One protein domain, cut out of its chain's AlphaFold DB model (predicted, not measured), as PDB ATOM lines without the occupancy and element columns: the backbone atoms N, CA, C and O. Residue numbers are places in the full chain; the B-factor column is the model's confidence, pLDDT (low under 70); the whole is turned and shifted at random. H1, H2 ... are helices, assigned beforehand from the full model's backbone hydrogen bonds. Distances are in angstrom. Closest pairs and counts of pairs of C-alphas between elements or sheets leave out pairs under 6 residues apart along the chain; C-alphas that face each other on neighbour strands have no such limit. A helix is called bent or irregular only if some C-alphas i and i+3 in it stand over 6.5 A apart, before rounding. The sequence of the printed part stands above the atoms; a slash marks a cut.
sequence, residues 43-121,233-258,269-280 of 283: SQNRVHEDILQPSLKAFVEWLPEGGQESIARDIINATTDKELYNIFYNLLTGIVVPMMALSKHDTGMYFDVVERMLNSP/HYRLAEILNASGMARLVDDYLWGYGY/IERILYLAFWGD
ATOM      1  N   SER A  43     125.591 148.288 167.673       91.81
ATOM      2  CA  SER A  43     124.172 147.962 167.788       91.81
ATOM      3  C   SER A  43     123.530 147.825 166.408       91.81
ATOM      4  O   SER A  43     123.781 148.612 165.494       91.81
ATOM      5  N   GLN A  44     122.696 146.801 166.265       91.75
ATOM      6  CA  GLN A  44     121.906 146.520 165.068       91.75
ATOM      7  C   GLN A  44     120.408 146.462 165.400       91.75
ATOM      8  O   GLN A  44     119.636 145.834 164.676       91.75
ATOM      9  N   ASN A  45     120.013 147.124 166.493       89.31
ATOM     10  CA  ASN A  45     118.659 147.218 167.025       89.31
ATOM     11  C   ASN A  45     118.027 145.846 167.322       89.31
ATOM     12  O   ASN A  45     116.900 145.553 166.914       89.31
ATOM     13  N   ARG A  46     118.790 144.973 167.986       90.00
ATOM     14  CA  ARG A  46     118.315 143.650 168.420       90.00
ATOM     15  C   ARG A  46     117.650 143.713 169.794       90.00
ATOM     16  O   ARG A  46     117.789 144.681 170.534       90.00
ATOM     17  N   VAL A  47     116.940 142.643 170.145       86.75
ATOM     18  CA  VAL A  47     116.272 142.510 171.444       86.75
ATOM     19  C   VAL A  47     117.312 142.532 172.575       86.75
ATOM     20  O   VAL A  47     118.319 141.832 172.494       86.75
ATOM     21  N   HIS A  48     117.069 143.325 173.623       88.69
ATOM     22  CA  HIS A  48     117.941 143.469 174.805       88.69
ATOM     23  C   HIS A  48     119.387 143.913 174.506       88.69
ATOM     24  O   HIS A  48     120.296 143.703 175.308       88.69
ATOM     25  N   GLU A  49     119.638 144.509 173.341       92.06
ATOM     26  CA  GLU A  49     120.981 144.941 172.942       92.06
ATOM     27  C   GLU A  49     121.497 146.115 173.796       92.06
ATOM     28  O   GLU A  49     122.707 146.299 173.934       92.06
ATOM     29  N   ASP A  50     120.588 146.857 174.433       92.94
ATOM     30  CA  ASP A  50     120.864 147.934 175.386       92.94
ATOM     31  C   ASP A  50     121.626 147.455 176.631       92.94
ATOM     32  O   ASP A  50     122.460 148.192 177.161       92.94
ATOM     33  N   ILE A  51     121.425 146.199 177.048       94.44
ATOM     34  CA  ILE A  51     122.148 145.594 178.174       94.44
ATOM     35  C   ILE A  51     123.296 144.671 177.742       94.44
ATOM     36  O   ILE A  51     123.989 144.119 178.596       94.44
ATOM     37  N   LEU A  52     123.557 144.495 176.442       96.12
ATOM     38  CA  LEU A  52     124.552 143.530 175.953       96.12
ATOM     39  C   LEU A  52     125.964 143.828 176.461       96.12
ATOM     40  O   LEU A  52     126.637 142.955 177.012       96.12
ATOM     41  N   GLN A  53     126.431 145.063 176.269       97.38
ATOM     42  CA  GLN A  53     127.774 145.457 176.691       97.38
ATOM     43  C   GLN A  53     127.972 145.376 178.214       97.38
ATOM     44  O   GLN A  53     128.974 144.780 178.621       97.38
ATOM     45  N   PRO A  54     127.084 145.933 179.068       97.06
ATOM     46  CA  PRO A  54     127.232 145.783 180.516       97.06
ATOM     47  C   PRO A  54     127.120 144.317 180.956       97.06
ATOM     48  O   PRO A  54     127.895 143.894 181.808       97.06
ATOM     49  N   SER A  55     126.268 143.513 180.310       96.06
ATOM     50  CA  SER A  55     126.163 142.071 180.570       96.06
ATOM     51  C   SER A  55     127.475 141.334 180.348       96.06
ATOM     52  O   SER A  55     127.997 140.711 181.267       96.06
ATOM     53  N   LEU A  56     128.043 141.420 179.143       97.25
ATOM     54  CA  LEU A  56     129.275 140.699 178.823       97.25
ATOM     55  C   LEU A  56     130.455 141.166 179.684       97.25
ATOM     56  O   LEU A  56     131.271 140.343 180.088       97.25
ATOM     57  N   LYS A  57     130.522 142.463 180.019       97.62
ATOM     58  CA  LYS A  57     131.524 142.981 180.964       97.62
ATOM     59  C   LYS A  57     131.359 142.359 182.350       97.62
ATOM     60  O   LYS A  57     132.351 141.912 182.915       97.62
ATOM     61  N   ALA A  58     130.127 142.276 182.849       96.25
ATOM     62  CA  ALA A  58     129.839 141.676 184.144       96.25
ATOM     63  C   ALA A  58     130.217 140.185 184.190       96.25
ATOM     64  O   ALA A  58     130.846 139.753 185.151       96.25
ATOM     65  N   PHE A  59     129.930 139.405 183.139       95.12
ATOM     66  CA  PHE A  59     130.346 137.993 183.076       95.12
ATOM     67  C   PHE A  59     131.863 137.818 183.120       95.12
ATOM     68  O   PHE A  59     132.371 136.982 183.862       95.12
ATOM     69  N   VAL A  60     132.593 138.630 182.356       95.50
ATOM     70  CA  VAL A  60     134.059 138.585 182.329       95.50
ATOM     71  C   VAL A  60     134.666 138.980 183.688       95.50
ATOM     72  O   VAL A  60     135.769 138.552 184.008       95.50
ATOM     73  N   GLU A  61     133.970 139.787 184.491       94.12
ATOM     74  CA  GLU A  61     134.462 140.292 185.779       94.12
ATOM     75  C   GLU A  61     134.097 139.407 186.978       94.12
ATOM     76  O   GLU A  61     134.910 139.232 187.884       94.12
ATOM     77  N   TRP A  62     132.892 138.834 186.988       92.44
ATOM     78  CA  TRP A  62     132.326 138.221 188.193       92.44
ATOM     79  C   TRP A  62     132.288 136.694 188.176       92.44
ATOM     80  O   TRP A  62     132.198 136.089 189.250       92.44
ATOM     81  N   LEU A  63     132.414 136.050 187.010       88.62
ATOM     82  CA  LEU A  63     132.523 134.590 186.952       88.62
ATOM     83  C   LEU A  63     133.766 134.084 187.716       88.62
ATOM     84  O   LEU A  63     134.714 134.844 187.933       88.62
ATOM     85  N   PRO A  64     133.792 132.810 188.143       86.19
ATOM     86  CA  PRO A  64     135.018 132.160 188.615       86.19
ATOM     87  C   PRO A  64     136.113 132.146 187.533       86.19
ATOM     88  O   PRO A  64     135.802 132.253 186.351       86.19
ATOM     89  N   GLU A  65     137.385 131.968 187.912       84.38
ATOM     90  CA  GLU A  65     138.554 132.055 187.004       84.38
ATOM     91  C   GLU A  65     138.385 131.243 185.703       84.38
ATOM     92  O   GLU A  65     138.538 131.807 184.618       84.38
ATOM     93  N   GLY A  66     137.971 129.972 185.784       83.19
ATOM     94  CA  GLY A  66     137.723 129.148 184.589       83.19
ATOM     95  C   GLY A  66     136.572 129.670 183.717       83.19
ATOM     96  O   GLY A  66     136.644 129.661 182.488       83.19
ATOM     97  N   GLY A  67     135.540 130.222 184.353       86.81
ATOM     98  CA  GLY A  67     134.420 130.871 183.685       86.81
ATOM     99  C   GLY A  67     134.804 132.140 182.941       86.81
ATOM    100  O   GLY A  67     134.438 132.313 181.778       86.81
ATOM    101  N   GLN A  68     135.589 133.003 183.594       91.38
ATOM    102  CA  GLN A  68     136.150 134.215 182.995       91.38
ATOM    103  C   GLN A  68     137.016 133.876 181.783       91.38
ATOM    104  O   GLN A  68     136.889 134.512 180.738       91.38
ATOM    105  N   GLU A  69     137.871 132.858 181.904       90.94
ATOM    106  CA  GLU A  69     138.731 132.397 180.816       90.94
ATOM    107  C   GLU A  69     137.911 131.910 179.616       90.94
ATOM    108  O   GLU A  69     138.160 132.340 178.485       90.94
ATOM    109  N   SER A  70     136.919 131.047 179.863       92.50
ATOM    110  CA  SER A  70     136.044 130.512 178.819       92.50
ATOM    111  C   SER A  70     135.298 131.633 178.101       92.50
ATOM    112  O   SER A  70     135.380 131.739 176.875       92.50
ATOM    113  N   ILE A  71     134.625 132.518 178.845       94.81
ATOM    114  CA  ILE A  71     133.815 133.565 178.219       94.81
ATOM    115  C   ILE A  71     134.677 134.609 177.505       94.81
ATOM    116  O   ILE A  71     134.313 135.076 176.425       94.81
ATOM    117  N   ALA A  72     135.847 134.951 178.055       96.69
ATOM    118  CA  ALA A  72     136.769 135.877 177.410       96.69
ATOM    119  C   ALA A  72     137.249 135.330 176.060       96.69
ATOM    120  O   ALA A  72     137.287 136.073 175.077       96.69
ATOM    121  N   ARG A  73     137.558 134.028 175.978       96.44
ATOM    122  CA  ARG A  73     137.914 133.373 174.709       96.44
ATOM    123  C   ARG A  73     136.775 133.419 173.704       96.44
ATOM    124  O   ARG A  73     137.017 133.797 172.559       96.44
ATOM    125  N   ASP A  74     135.560 133.077 174.117       96.50
ATOM    126  CA  ASP A  74     134.394 133.098 173.228       96.50
ATOM    127  C   ASP A  74     134.142 134.507 172.676       96.50
ATOM    128  O   ASP A  74     133.940 134.679 171.473       96.50
ATOM    129  N   ILE A  75     134.251 135.533 173.527       97.69
ATOM    130  CA  ILE A  75     134.126 136.941 173.131       97.69
ATOM    131  C   ILE A  75     135.206 137.332 172.118       97.69
ATOM    132  O   ILE A  75     134.889 137.940 171.097       97.69
ATOM    133  N   ILE A  76     136.474 137.006 172.379       97.56
ATOM    134  CA  ILE A  76     137.594 137.345 171.486       97.56
ATOM    135  C   ILE A  76     137.439 136.644 170.129       97.56
ATOM    136  O   ILE A  76     137.702 137.250 169.090       97.56
ATOM    137  N   ASN A  77     136.982 135.392 170.138       96.62
ATOM    138  CA  ASN A  77     136.781 134.587 168.936       96.62
ATOM    139  C   ASN A  77     135.536 134.996 168.132       96.62
ATOM    140  O   ASN A  77     135.414 134.606 166.971       96.62
ATOM    141  N   ALA A  78     134.627 135.796 168.702       96.81
ATOM    142  CA  ALA A  78     133.475 136.345 167.995       96.81
ATOM    143  C   ALA A  78     133.908 137.429 166.992       96.81
ATOM    144  O   ALA A  78     133.980 138.629 167.295       96.81
ATOM    145  N   THR A  79     134.173 136.997 165.760       94.00
ATOM    146  CA  THR A  79     134.626 137.848 164.650       94.00
ATOM    147  C   THR A  79     133.571 138.846 164.176       94.00
ATOM    148  O   THR A  79     133.914 139.878 163.602       94.00
ATOM    149  N   THR A  80     132.291 138.580 164.446       96.44
ATOM    150  CA  THR A  80     131.175 139.456 164.073       96.44
ATOM    151  C   THR A  80     130.352 139.885 165.284       96.44
ATOM    152  O   THR A  80     130.261 139.185 166.291       96.44
ATOM    153  N   ASP A  81     129.682 141.034 165.186       96.88
ATOM    154  CA  ASP A  81     128.754 141.482 166.236       96.88
ATOM    155  C   ASP A  81     127.506 140.599 166.331       96.88
ATOM    156  O   ASP A  81     126.887 140.493 167.385       96.88
ATOM    157  N   LYS A  82     127.159 139.873 165.266       95.62
ATOM    158  CA  LYS A  82     126.115 138.848 165.350       95.62
ATOM    159  C   LYS A  82     126.534 137.696 166.269       95.62
ATOM    160  O   LYS A  82     125.721 137.230 167.058       95.62
ATOM    161  N   GLU A  83     127.784 137.244 166.182       96.12
ATOM    162  CA  GLU A  83     128.318 136.203 167.069       96.12
ATOM    163  C   GLU A  83     128.401 136.697 168.511       96.12
ATOM    164  O   GLU A  83     127.951 135.995 169.413       96.12
ATOM    165  N   LEU A  84     128.875 137.929 168.723       96.75
ATOM    166  CA  LEU A  84     128.948 138.502 170.066       96.75
ATOM    167  C   LEU A  84     127.556 138.652 170.701       96.75
ATOM    168  O   LEU A  84     127.371 138.345 171.877       96.75
ATOM    169  N   TYR A  85     126.560 139.051 169.903       96.38
ATOM    170  CA  TYR A  85     125.161 139.059 170.326       96.38
ATOM    171  C   TYR A  85     124.660 137.666 170.705       96.38
ATOM    172  O   TYR A  85     123.997 137.523 171.725       96.38
ATOM    173  N   ASN A  86     124.976 136.634 169.919       94.31
ATOM    174  CA  ASN A  86     124.544 135.272 170.229       94.31
ATOM    175  C   ASN A  86     125.137 134.780 171.555       94.31
ATOM    176  O   ASN A  86     124.423 134.149 172.327       94.31
ATOM    177  N   ILE A  87     126.405 135.098 171.844       94.94
ATOM    178  CA  ILE A  87     127.034 134.785 173.137       94.94
ATOM    179  C   ILE A  87     126.250 135.447 174.274       94.94
ATOM    180  O   ILE A  87     125.824 134.767 175.206       94.94
ATOM    181  N   PHE A  88     126.003 136.755 174.166       95.25
ATOM    182  CA  PHE A  88     125.190 137.491 175.135       95.25
ATOM    183  C   PHE A  88     123.802 136.871 175.316       95.25
ATOM    184  O   PHE A  88     123.382 136.621 176.441       95.25
ATOM    185  N   TYR A  89     123.098 136.602 174.220       89.94
ATOM    186  CA  TYR A  89     121.725 136.118 174.264       89.94
ATOM    187  C   TYR A  89     121.638 134.710 174.860       89.94
ATOM    188  O   TYR A  89     120.711 134.410 175.611       89.94
ATOM    189  N   ASN A  90     122.626 133.854 174.592       88.06
ATOM    190  CA  ASN A  90     122.719 132.534 175.207       88.06
ATOM    191  C   ASN A  90     122.947 132.625 176.723       88.06
ATOM    192  O   ASN A  90     122.311 131.892 177.474       88.06
ATOM    193  N   LEU A  91     123.807 133.540 177.182       90.25
ATOM    194  CA  LEU A  91     124.021 133.776 178.615       90.25
ATOM    195  C   LEU A  91     122.771 134.347 179.289       90.25
ATOM    196  O   LEU A  91     122.354 133.858 180.336       90.25
ATOM    197  N   LEU A  92     122.147 135.349 178.662       87.88
ATOM    198  CA  LEU A  92     120.910 135.960 179.139       87.88
ATOM    199  C   LEU A  92     119.818 134.899 179.293       87.88
ATOM    200  O   LEU A  92     119.243 134.756 180.365       87.88
ATOM    201  N   THR A  93     119.548 134.133 178.237       80.06
ATOM    202  CA  THR A  93     118.502 133.103 178.260       80.06
ATOM    203  C   THR A  93     118.834 131.973 179.225       80.06
ATOM    204  O   THR A  93     117.951 131.544 179.965       80.06
ATOM    205  N   GLY A  94     120.098 131.549 179.291       77.62
ATOM    206  CA  GLY A  94     120.552 130.523 180.221       77.62
ATOM    207  C   GLY A  94     120.385 130.893 181.691       77.62
ATOM    208  O   GLY A  94     120.180 130.001 182.505       77.62
ATOM    209  N   ILE A  95     120.412 132.186 182.028       81.00
ATOM    210  CA  ILE A  95     120.271 132.664 183.410       81.00
ATOM    211  C   ILE A  95     118.846 133.112 183.739       81.00
ATOM    212  O   ILE A  95     118.264 132.711 184.752       81.00
ATOM    213  N   VAL A  96     118.270 133.944 182.877       76.69
ATOM    214  CA  VAL A  96     117.001 134.627 183.134       76.69
ATOM    215  C   VAL A  96     115.817 133.678 182.942       76.69
ATOM    216  O   VAL A  96     114.898 133.689 183.760       76.69
ATOM    217  N   VAL A  97     115.835 132.780 181.947       72.44
ATOM    218  CA  VAL A  97     114.708 131.854 181.703       72.44
ATOM    219  C   VAL A  97     114.454 130.910 182.885       72.44
ATOM    220  O   VAL A  97     113.297 130.822 183.312       72.44
ATOM    221  N   PRO A  98     115.466 130.253 183.489       68.19
ATOM    222  CA  PRO A  98     115.233 129.423 184.671       68.19
ATOM    223  C   PRO A  98     114.702 130.214 185.875       68.19
ATOM    224  O   PRO A  98     113.829 129.718 186.590       68.19
ATOM    225  N   MET A  99     115.176 131.448 186.086       69.19
ATOM    226  CA  MET A  99     114.690 132.316 187.170       69.19
ATOM    227  C   MET A  99     113.216 132.690 186.975       69.19
ATOM    228  O   MET A  99     112.418 132.614 187.910       69.19
ATOM    229  N   MET A 100     112.830 133.010 185.740       65.94
ATOM    230  CA  MET A 100     111.461 133.366 185.367       65.94
ATOM    231  C   MET A 100     110.487 132.180 185.430       65.94
ATOM    232  O   MET A 100     109.336 132.334 185.847       65.94
ATOM    233  N   ALA A 101     110.920 130.983 185.025       59.00
ATOM    234  CA  ALA A 101     110.073 129.790 185.008       59.00
ATOM    235  C   ALA A 101     109.641 129.343 186.417       59.00
ATOM    236  O   ALA A 101     108.532 128.839 186.590       59.00
ATOM    237  N   LEU A 102     110.489 129.563 187.427       51.44
ATOM    238  CA  LEU A 102     110.278 129.089 188.799       51.44
ATOM    239  C   LEU A 102     109.496 130.056 189.697       51.44
ATOM    240  O   LEU A 102     109.019 129.641 190.755       51.44
ATOM    241  N   SER A 103     109.309 131.310 189.279       48.00
ATOM    242  CA  SER A 103     108.453 132.256 190.006       48.00
ATOM    243  C   SER A 103     106.953 132.026 189.772       48.00
ATOM    244  O   SER A 103     106.115 132.699 190.377       48.00
ATOM    245  N   LYS A 104     106.585 131.070 188.908       47.50
ATOM    246  CA  LYS A 104     105.191 130.691 188.674       47.50
ATOM    247  C   LYS A 104     104.667 129.868 189.847       47.50
ATOM    248  O   LYS A 104     105.043 128.716 190.052       47.50
ATOM    249  N   HIS A 105     103.735 130.455 190.588       38.59
ATOM    250  CA  HIS A 105     102.767 129.690 191.358       38.59
ATOM    251  C   HIS A 105     101.820 128.974 190.365       38.59
ATOM    252  O   HIS A 105     100.977 129.596 189.732       38.59
ATOM    253  N   ASP A 106     102.000 127.660 190.221       38.88
ATOM    254  CA  ASP A 106     100.922 126.688 189.967       38.88
ATOM    255  C   ASP A 106     100.163 126.704 188.615       38.88
ATOM    256  O   ASP A 106      98.953 126.501 188.582       38.88
ATOM    257  N   THR A 107     100.827 126.881 187.459       36.69
ATOM    258  CA  THR A 107     100.179 126.617 186.145       36.69
ATOM    259  C   THR A 107     101.089 125.890 185.141       36.69
ATOM    260  O   THR A 107     102.059 126.428 184.605       36.69
ATOM    261  N   GLY A 108     100.754 124.621 184.889       38.59
ATOM    262  CA  GLY A 108     101.578 123.588 184.249       38.59
ATOM    263  C   GLY A 108     101.752 123.627 182.727       38.59
ATOM    264  O   GLY A 108     101.743 122.566 182.119       38.59
ATOM    265  N   MET A 109     101.929 124.794 182.090       38.22
ATOM    266  CA  MET A 109     102.126 124.849 180.621       38.22
ATOM    267  C   MET A 109     103.530 125.271 180.158       38.22
ATOM    268  O   MET A 109     103.918 124.964 179.039       38.22
ATOM    269  N   TYR A 110     104.316 125.943 181.008       39.84
ATOM    270  CA  TYR A 110     105.713 126.320 180.696       39.84
ATOM    271  C   TYR A 110     106.745 125.343 181.283       39.84
ATOM    272  O   TYR A 110     107.934 125.442 180.991       39.84
ATOM    273  N   PHE A 111     106.278 124.416 182.122       38.84
ATOM    274  CA  PHE A 111     107.108 123.430 182.808       38.84
ATOM    275  C   PHE A 111     107.702 122.429 181.807       38.84
ATOM    276  O   PHE A 111     108.900 122.212 181.826       38.84
ATOM    277  N   ASP A 112     106.916 121.967 180.831       39.28
ATOM    278  CA  ASP A 112     107.272 120.877 179.904       39.28
ATOM    279  C   ASP A 112     108.467 121.199 178.965       39.28
ATOM    280  O   ASP A 112     109.200 120.314 178.527       39.28
ATOM    281  N   VAL A 113     108.714 122.480 178.655       41.66
ATOM    282  CA  VAL A 113     109.863 122.903 177.821       41.66
ATOM    283  C   VAL A 113     111.130 123.078 178.662       41.66
ATOM    284  O   VAL A 113     112.211 122.695 178.226       41.66
ATOM    285  N   VAL A 114     110.996 123.611 179.878       44.59
ATOM    286  CA  VAL A 114     112.114 123.828 180.813       44.59
ATOM    287  C   VAL A 114     112.544 122.509 181.470       44.59
ATOM    288  O   VAL A 114     113.734 122.269 181.636       44.59
ATOM    289  N   GLU A 115     111.595 121.615 181.752       41.06
ATOM    290  CA  GLU A 115     111.792 120.258 182.285       41.06
ATOM    291  C   GLU A 115     112.482 119.326 181.276       41.06
ATOM    292  O   GLU A 115     113.209 118.420 181.672       41.06
ATOM    293  N   ARG A 116     112.332 119.575 179.967       41.31
ATOM    294  CA  ARG A 116     113.118 118.896 178.916       41.31
ATOM    295  C   ARG A 116     114.512 119.486 178.704       41.31
ATOM    296  O   ARG A 116     115.353 118.813 178.118       41.31
ATOM    297  N   MET A 117     114.738 120.737 179.108       41.72
ATOM    298  CA  MET A 117     116.011 121.452 178.929       41.72
ATOM    299  C   MET A 117     116.979 121.271 180.097       41.72
ATOM    300  O   MET A 117     118.167 121.526 179.945       41.72
ATOM    301  N   LEU A 118     116.477 120.871 181.261       45.56
ATOM    302  CA  LEU A 118     117.251 120.720 182.482       45.56
ATOM    303  C   LEU A 118     116.957 119.326 183.019       45.56
ATOM    304  O   LEU A 118     115.811 119.035 183.360       45.56
ATOM    305  N   ASN A 119     117.977 118.466 183.051       38.22
ATOM    306  CA  ASN A 119     117.897 117.140 183.661       38.22
ATOM    307  C   ASN A 119     117.159 117.248 185.006       38.22
ATOM    308  O   ASN A 119     117.574 118.021 185.865       38.22
ATOM    309  N   SER A 120     116.027 116.543 185.107       42.31
ATOM    310  CA  SER A 120     115.001 116.597 186.159       42.31
ATOM    311  C   SER A 120     115.355 117.465 187.380       42.31
ATOM    312  O   SER A 120     116.176 117.033 188.198       42.31
ATOM    313  N   PRO A 121     114.707 118.636 187.576       46.00
ATOM    314  CA  PRO A 121     114.811 119.372 188.830       46.00
ATOM    315  C   PRO A 121     114.552 118.398 189.976       46.00
ATOM    316  O   PRO A 121     113.558 117.667 189.940       46.00
ATOM    317  N   HIS A 233     125.920 132.315 194.378       84.25
ATOM    318  CA  HIS A 233     124.756 133.197 194.463       84.25
ATOM    319  C   HIS A 233     125.173 134.667 194.456       84.25
ATOM    320  O   HIS A 233     124.612 135.456 193.698       84.25
ATOM    321  N   TYR A 234     126.184 135.022 195.251       86.25
ATOM    322  CA  TYR A 234     126.729 136.372 195.312       86.25
ATOM    323  C   TYR A 234     127.224 136.843 193.940       86.25
ATOM    324  O   TYR A 234     126.790 137.884 193.455       86.25
ATOM    325  N   ARG A 235     128.059 136.054 193.255       88.00
ATOM    326  CA  ARG A 235     128.550 136.383 191.906       88.00
ATOM    327  C   ARG A 235     127.418 136.535 190.902       88.00
ATOM    328  O   ARG A 235     127.449 137.445 190.081       88.00
ATOM    329  N   LEU A 236     126.414 135.662 190.964       87.88
ATOM    330  CA  LEU A 236     125.247 135.754 190.095       87.88
ATOM    331  C   LEU A 236     124.458 137.041 190.363       87.88
ATOM    332  O   LEU A 236     124.065 137.713 189.414       87.88
ATOM    333  N   ALA A 237     124.283 137.420 191.630       86.75
ATOM    334  CA  ALA A 237     123.657 138.681 192.010       86.75
ATOM    335  C   ALA A 237     124.462 139.896 191.513       86.75
ATOM    336  O   ALA A 237     123.876 140.818 190.945       86.75
ATOM    337  N   GLU A 238     125.796 139.868 191.611       91.31
ATOM    338  CA  GLU A 238     126.662 140.910 191.043       91.31
ATOM    339  C   GLU A 238     126.520 141.012 189.523       91.31
ATOM    340  O   GLU A 238     126.378 142.117 188.996       91.31
ATOM    341  N   ILE A 239     126.487 139.876 188.817       91.56
ATOM    342  CA  ILE A 239     126.262 139.840 187.368       91.56
ATOM    343  C   ILE A 239     124.909 140.459 187.034       91.56
ATOM    344  O   ILE A 239     124.842 141.357 186.197       91.56
ATOM    345  N   LEU A 240     123.829 140.014 187.681       90.00
ATOM    346  CA  LEU A 240     122.476 140.505 187.421       90.00
ATOM    347  C   LEU A 240     122.348 142.010 187.689       90.00
ATOM    348  O   LEU A 240     121.729 142.723 186.895       90.00
ATOM    349  N   ASN A 241     122.955 142.492 188.773       89.50
ATOM    350  CA  ASN A 241     122.936 143.899 189.145       89.50
ATOM    351  C   ASN A 241     123.759 144.759 188.170       89.50
ATOM    352  O   ASN A 241     123.244 145.729 187.618       89.50
ATOM    353  N   ALA A 242     125.015 144.385 187.902       92.88
ATOM    354  CA  ALA A 242     125.914 145.155 187.038       92.88
ATOM    355  C   ALA A 242     125.485 145.148 185.559       92.88
ATOM    356  O   ALA A 242     125.747 146.104 184.828       92.88
ATOM    357  N   SER A 243     124.822 144.078 185.114       93.06
ATOM    358  CA  SER A 243     124.339 143.928 183.738       93.06
ATOM    359  C   SER A 243     123.024 144.654 183.454       93.06
ATOM    360  O   SER A 243     122.716 144.911 182.293       93.06
ATOM    361  N   GLY A 244     122.228 144.945 184.487       89.88
ATOM    362  CA  GLY A 244     120.834 145.363 184.337       89.88
ATOM    363  C   GLY A 244     119.854 144.207 184.094       89.88
ATOM    364  O   GLY A 244     118.652 144.453 184.027       89.88
ATOM    365  N   MET A 245     120.318 142.950 184.025       89.38
ATOM    366  CA  MET A 245     119.439 141.778 183.893       89.38
ATOM    367  C   MET A 245     118.488 141.614 185.083       89.38
ATOM    368  O   MET A 245     117.392 141.092 184.897       89.38
ATOM    369  N   ALA A 246     118.865 142.084 186.279       85.44
ATOM    370  CA  ALA A 246     117.979 142.083 187.446       85.44
ATOM    371  C   ALA A 246     116.649 142.794 187.146       85.44
ATOM    372  O   ALA A 246     115.589 142.256 187.442       85.44
ATOM    373  N   ARG A 247     116.697 143.943 186.453       83.94
ATOM    374  CA  ARG A 247     115.486 144.675 186.062       83.94
ATOM    375  C   ARG A 247     114.646 143.911 185.049       83.94
ATOM    376  O   ARG A 247     113.435 143.960 185.144       83.94
ATOM    377  N   LEU A 248     115.259 143.177 184.115       82.25
ATOM    378  CA  LEU A 248     114.501 142.335 183.181       82.25
ATOM    379  C   LEU A 248     113.760 141.211 183.905       82.25
ATOM    380  O   LEU A 248     112.618 140.911 183.564       82.25
ATOM    381  N   VAL A 249     114.411 140.590 184.894       78.94
ATOM    382  CA  VAL A 249     113.766 139.588 185.747       78.94
ATOM    383  C   VAL A 249     112.616 140.242 186.505       78.94
ATOM    384  O   VAL A 249     111.496 139.752 186.415       78.94
ATOM    385  N   ASP A 250     112.855 141.363 187.181       74.69
ATOM    386  CA  ASP A 250     111.822 142.079 187.932       74.69
ATOM    387  C   ASP A 250     110.653 142.497 187.031       74.69
ATOM    388  O   ASP A 250     109.512 142.159 187.328       74.69
ATOM    389  N   ASP A 251     110.909 143.158 185.903       74.94
ATOM    390  CA  ASP A 251     109.890 143.580 184.937       74.94
ATOM    391  C   ASP A 251     109.077 142.392 184.424       74.94
ATOM    392  O   ASP A 251     107.867 142.504 184.248       74.94
ATOM    393  N   TYR A 252     109.703 141.230 184.227       70.31
ATOM    394  CA  TYR A 252     108.977 140.014 183.883       70.31
ATOM    395  C   TYR A 252     108.107 139.521 185.048       70.31
ATOM    396  O   TYR A 252     106.942 139.178 184.841       70.31
ATOM    397  N   LEU A 253     108.644 139.490 186.271       64.69
ATOM    398  CA  LEU A 253     107.924 139.040 187.466       64.69
ATOM    399  C   LEU A 253     106.734 139.949 187.803       64.69
ATOM    400  O   LEU A 253     105.663 139.453 188.153       64.69
ATOM    401  N   TRP A 254     106.905 141.262 187.661       63.56
ATOM    402  CA  TRP A 254     105.869 142.270 187.871       63.56
ATOM    403  C   TRP A 254     104.910 142.372 186.676       63.56
ATOM    404  O   TRP A 254     103.701 142.526 186.861       63.56
ATOM    405  N   GLY A 255     105.425 142.242 185.452       54.19
ATOM    406  CA  GLY A 255     104.680 142.338 184.196       54.19
ATOM    407  C   GLY A 255     103.754 141.152 183.928       54.19
ATOM    408  O   GLY A 255     102.682 141.341 183.362       54.19
ATOM    409  N   TYR A 256     104.067 139.948 184.423       48.31
ATOM    410  CA  TYR A 256     103.197 138.765 184.289       48.31
ATOM    411  C   TYR A 256     101.872 138.839 185.072       48.31
ATOM    412  O   TYR A 256     101.058 137.916 184.989       48.31
ATOM    413  N   GLY A 257     101.598 139.947 185.771       44.06
ATOM    414  CA  GLY A 257     100.235 140.312 186.157       44.06
ATOM    415  C   GLY A 257      99.306 140.555 184.955       44.06
ATOM    416  O   GLY A 257      98.092 140.462 185.116       44.06
ATOM    417  N   TYR A 258      99.842 140.827 183.757       39.34
ATOM    418  CA  TYR A 258      99.086 141.091 182.531       39.34
ATOM    419  C   TYR A 258      99.906 140.699 181.283       39.34
ATOM    420  O   TYR A 258     100.919 141.312 180.985       39.34
ATOM    421  N   ILE A 269     122.331 125.664 176.066       43.69
ATOM    422  CA  ILE A 269     122.470 126.419 177.320       43.69
ATOM    423  C   ILE A 269     123.211 125.600 178.383       43.69
ATOM    424  O   ILE A 269     123.999 126.157 179.144       43.69
ATOM    425  N   GLU A 270     123.000 124.283 178.404       38.09
ATOM    426  CA  GLU A 270     123.619 123.369 179.368       38.09
ATOM    427  C   GLU A 270     125.145 123.379 179.225       38.09
ATOM    428  O   GLU A 270     125.855 123.536 180.214       38.09
ATOM    429  N   ARG A 271     125.666 123.355 177.990       41.41
ATOM    430  CA  ARG A 271     127.106 123.444 177.724       41.41
ATOM    431  C   ARG A 271     127.708 124.796 178.113       41.41
ATOM    432  O   ARG A 271     128.833 124.835 178.603       41.41
ATOM    433  N   ILE A 272     126.992 125.899 177.892       44.34
ATOM    434  CA  ILE A 272     127.492 127.248 178.200       44.34
ATOM    435  C   ILE A 272     127.511 127.476 179.709       44.34
ATOM    436  O   ILE A 272     128.515 127.952 180.221       44.34
ATOM    437  N   LEU A 273     126.461 127.082 180.434       45.56
ATOM    438  CA  LEU A 273     126.452 127.132 181.898       45.56
ATOM    439  C   LEU A 273     127.476 126.160 182.495       45.56
ATOM    440  O   LEU A 273     128.140 126.499 183.473       45.56
ATOM    441  N   TYR A 274     127.658 124.988 181.878       44.75
ATOM    442  CA  TYR A 274     128.668 124.028 182.306       44.75
ATOM    443  C   TYR A 274     130.091 124.571 182.139       44.75
ATOM    444  O   TYR A 274     130.877 124.540 183.075       44.75
ATOM    445  N   LEU A 275     130.431 125.137 180.981       44.44
ATOM    446  CA  LEU A 275     131.769 125.687 180.735       44.44
ATOM    447  C   LEU A 275     132.014 127.015 181.468       44.44
ATOM    448  O   LEU A 275     133.103 127.222 181.998       44.44
ATOM    449  N   ALA A 276     131.010 127.896 181.537       47.12
ATOM    450  CA  ALA A 276     131.125 129.223 182.148       47.12
ATOM    451  C   ALA A 276     131.262 129.186 183.671       47.12
ATOM    452  O   ALA A 276     131.649 130.188 184.265       47.12
ATOM    453  N   PHE A 277     130.959 128.066 184.314       44.75
ATOM    454  CA  PHE A 277     131.169 127.944 185.745       44.75
ATOM    455  C   PHE A 277     132.028 126.722 186.141       44.75
ATOM    456  O   PHE A 277     132.663 126.773 187.191       44.75
ATOM    457  N   TRP A 278     132.126 125.670 185.311       56.22
ATOM    458  CA  TRP A 278     132.659 124.342 185.701       56.22
ATOM    459  C   TRP A 278     133.703 123.757 184.729       56.22
ATOM    460  O   TRP A 278     133.991 122.562 184.772       56.22
ATOM    461  N   GLY A 279     134.288 124.581 183.851       37.78
ATOM    462  CA  GLY A 279     135.176 124.150 182.761       37.78
ATOM    463  C   GLY A 279     136.520 123.506 183.137       37.78
ATOM    464  O   GLY A 279     137.138 122.925 182.251       37.78
ATOM    465  N   ASP A 280     136.953 123.533 184.402       42.75
ATOM    466  CA  ASP A 280     138.218 122.918 184.836       42.75
ATOM    467  C   ASP A 280     138.044 122.140 186.148       42.75
ATOM    468  O   ASP A 280     138.085 122.703 187.242       42.75
TER     469      ASP A 280
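Overview. This is residues 43 to 121, 233 to 258 and 269 to 280 of the 283 residues of an uncharacterized protein of Oidiodendron maius Zn (UniProt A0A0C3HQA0). The long helix H3 runs through the middle of a compact group of mostly crossed helices, with H1 and H6 packed on one side of it and H7 on the other. H2 stands at the end where H3 begins and joins H1 to H7, H5 packs on H1, and H4 folds back near the far end of H3. The printed part has 117 residues with seven named helices, H1 to H7 in order, and no named strand: all helix. It is compact, with a radius of gyration of the C-alphas of 14.8 A and spans of 42 by 33 by 26 A.

Along the chain. Find C-alpha 49 at (120.981, 144.941, 172.942); from there H1 runs through residues 49 to 62, 20.2 A, and is irregular, with C-alphas 50 and 53 7.5 A apart. H2 follows at residues 65 to 77, 18.3 A. Find C-alpha 81 at (128.754, 141.482, 166.236), where H3, residues 81 to 102, begins its 31.7 A; it has a kink of 28 degrees near residue 92, and is neither bent nor irregular, but only just: C-alphas 94 and 97 are 6.2 A apart. Next come H4, residues 111 to 117, H5, residues 233 to 243, and H6, residues 245 to 255. H7, residues 269 to 278, ends with C-alpha 278 at (132.659, 124.342, 185.701).

Arrangement. Start from H3, the hub, which touches five helices. Its residues 85 to 88 touch H1, about perpendicular at 80 degrees, the closest C-alphas being those of Leu 52 and Phe 88, 6.1 A apart. Its residues 90 to 94 touch H7 at 88 degrees, about perpendicular, closest at the C-alphas of Gly 94 and Ile 269, 5.4 A. Its residues 92 to 100 touch H6 at a steep tilt of 48 degrees, the same way, closest at the C-alphas of Val 96 and Val 249, 6.5 A. H3 and H4 only just touch, with 3 pairs of C-alphas within 8 A, closest at Ala 101 and Phe 111, 7.4 A. H2 and H3, a hairpin, also only just touch, with 3 pairs, closest at the C-alphas of Ile 75 and Leu 84, 6.2 A. H1 and H2 form a hairpin too, closest at the C-alphas of Val 60 and Gln 68, 4.9 A. Residues 66 to 71 of H2 touch H7, closest at the C-alphas of Gly 67 and Ala 276, 4.0 A. H5 touches H1, closest at the C-alphas of Ser 55 and Ser 243, 4.1 A. H1 and H7 are apart, as are H4 and H6. Every O i to N i+4 pair is within hydrogen-bond range in H2, H5, H6 and H7, against 8 of 10 in H1, 16 of 18 in H3 and 2 of 3 in H4.

Size, cuts and confidence. The C-alphas farthest apart, of Thr 79 and Asp 106, are 43.6 A apart. Look for two cuts: residues 122 to 232, 17.9 A from C-alpha 121 to C-alpha 233, and 259 to 268, 28.1 A from C-alpha 258 to C-alpha 269. Of the links printed whole, none is long. Mean pLDDT of the printed part is 74.4, and residues 98 to 121, 253 to 258 and 269 to 280 are under 70.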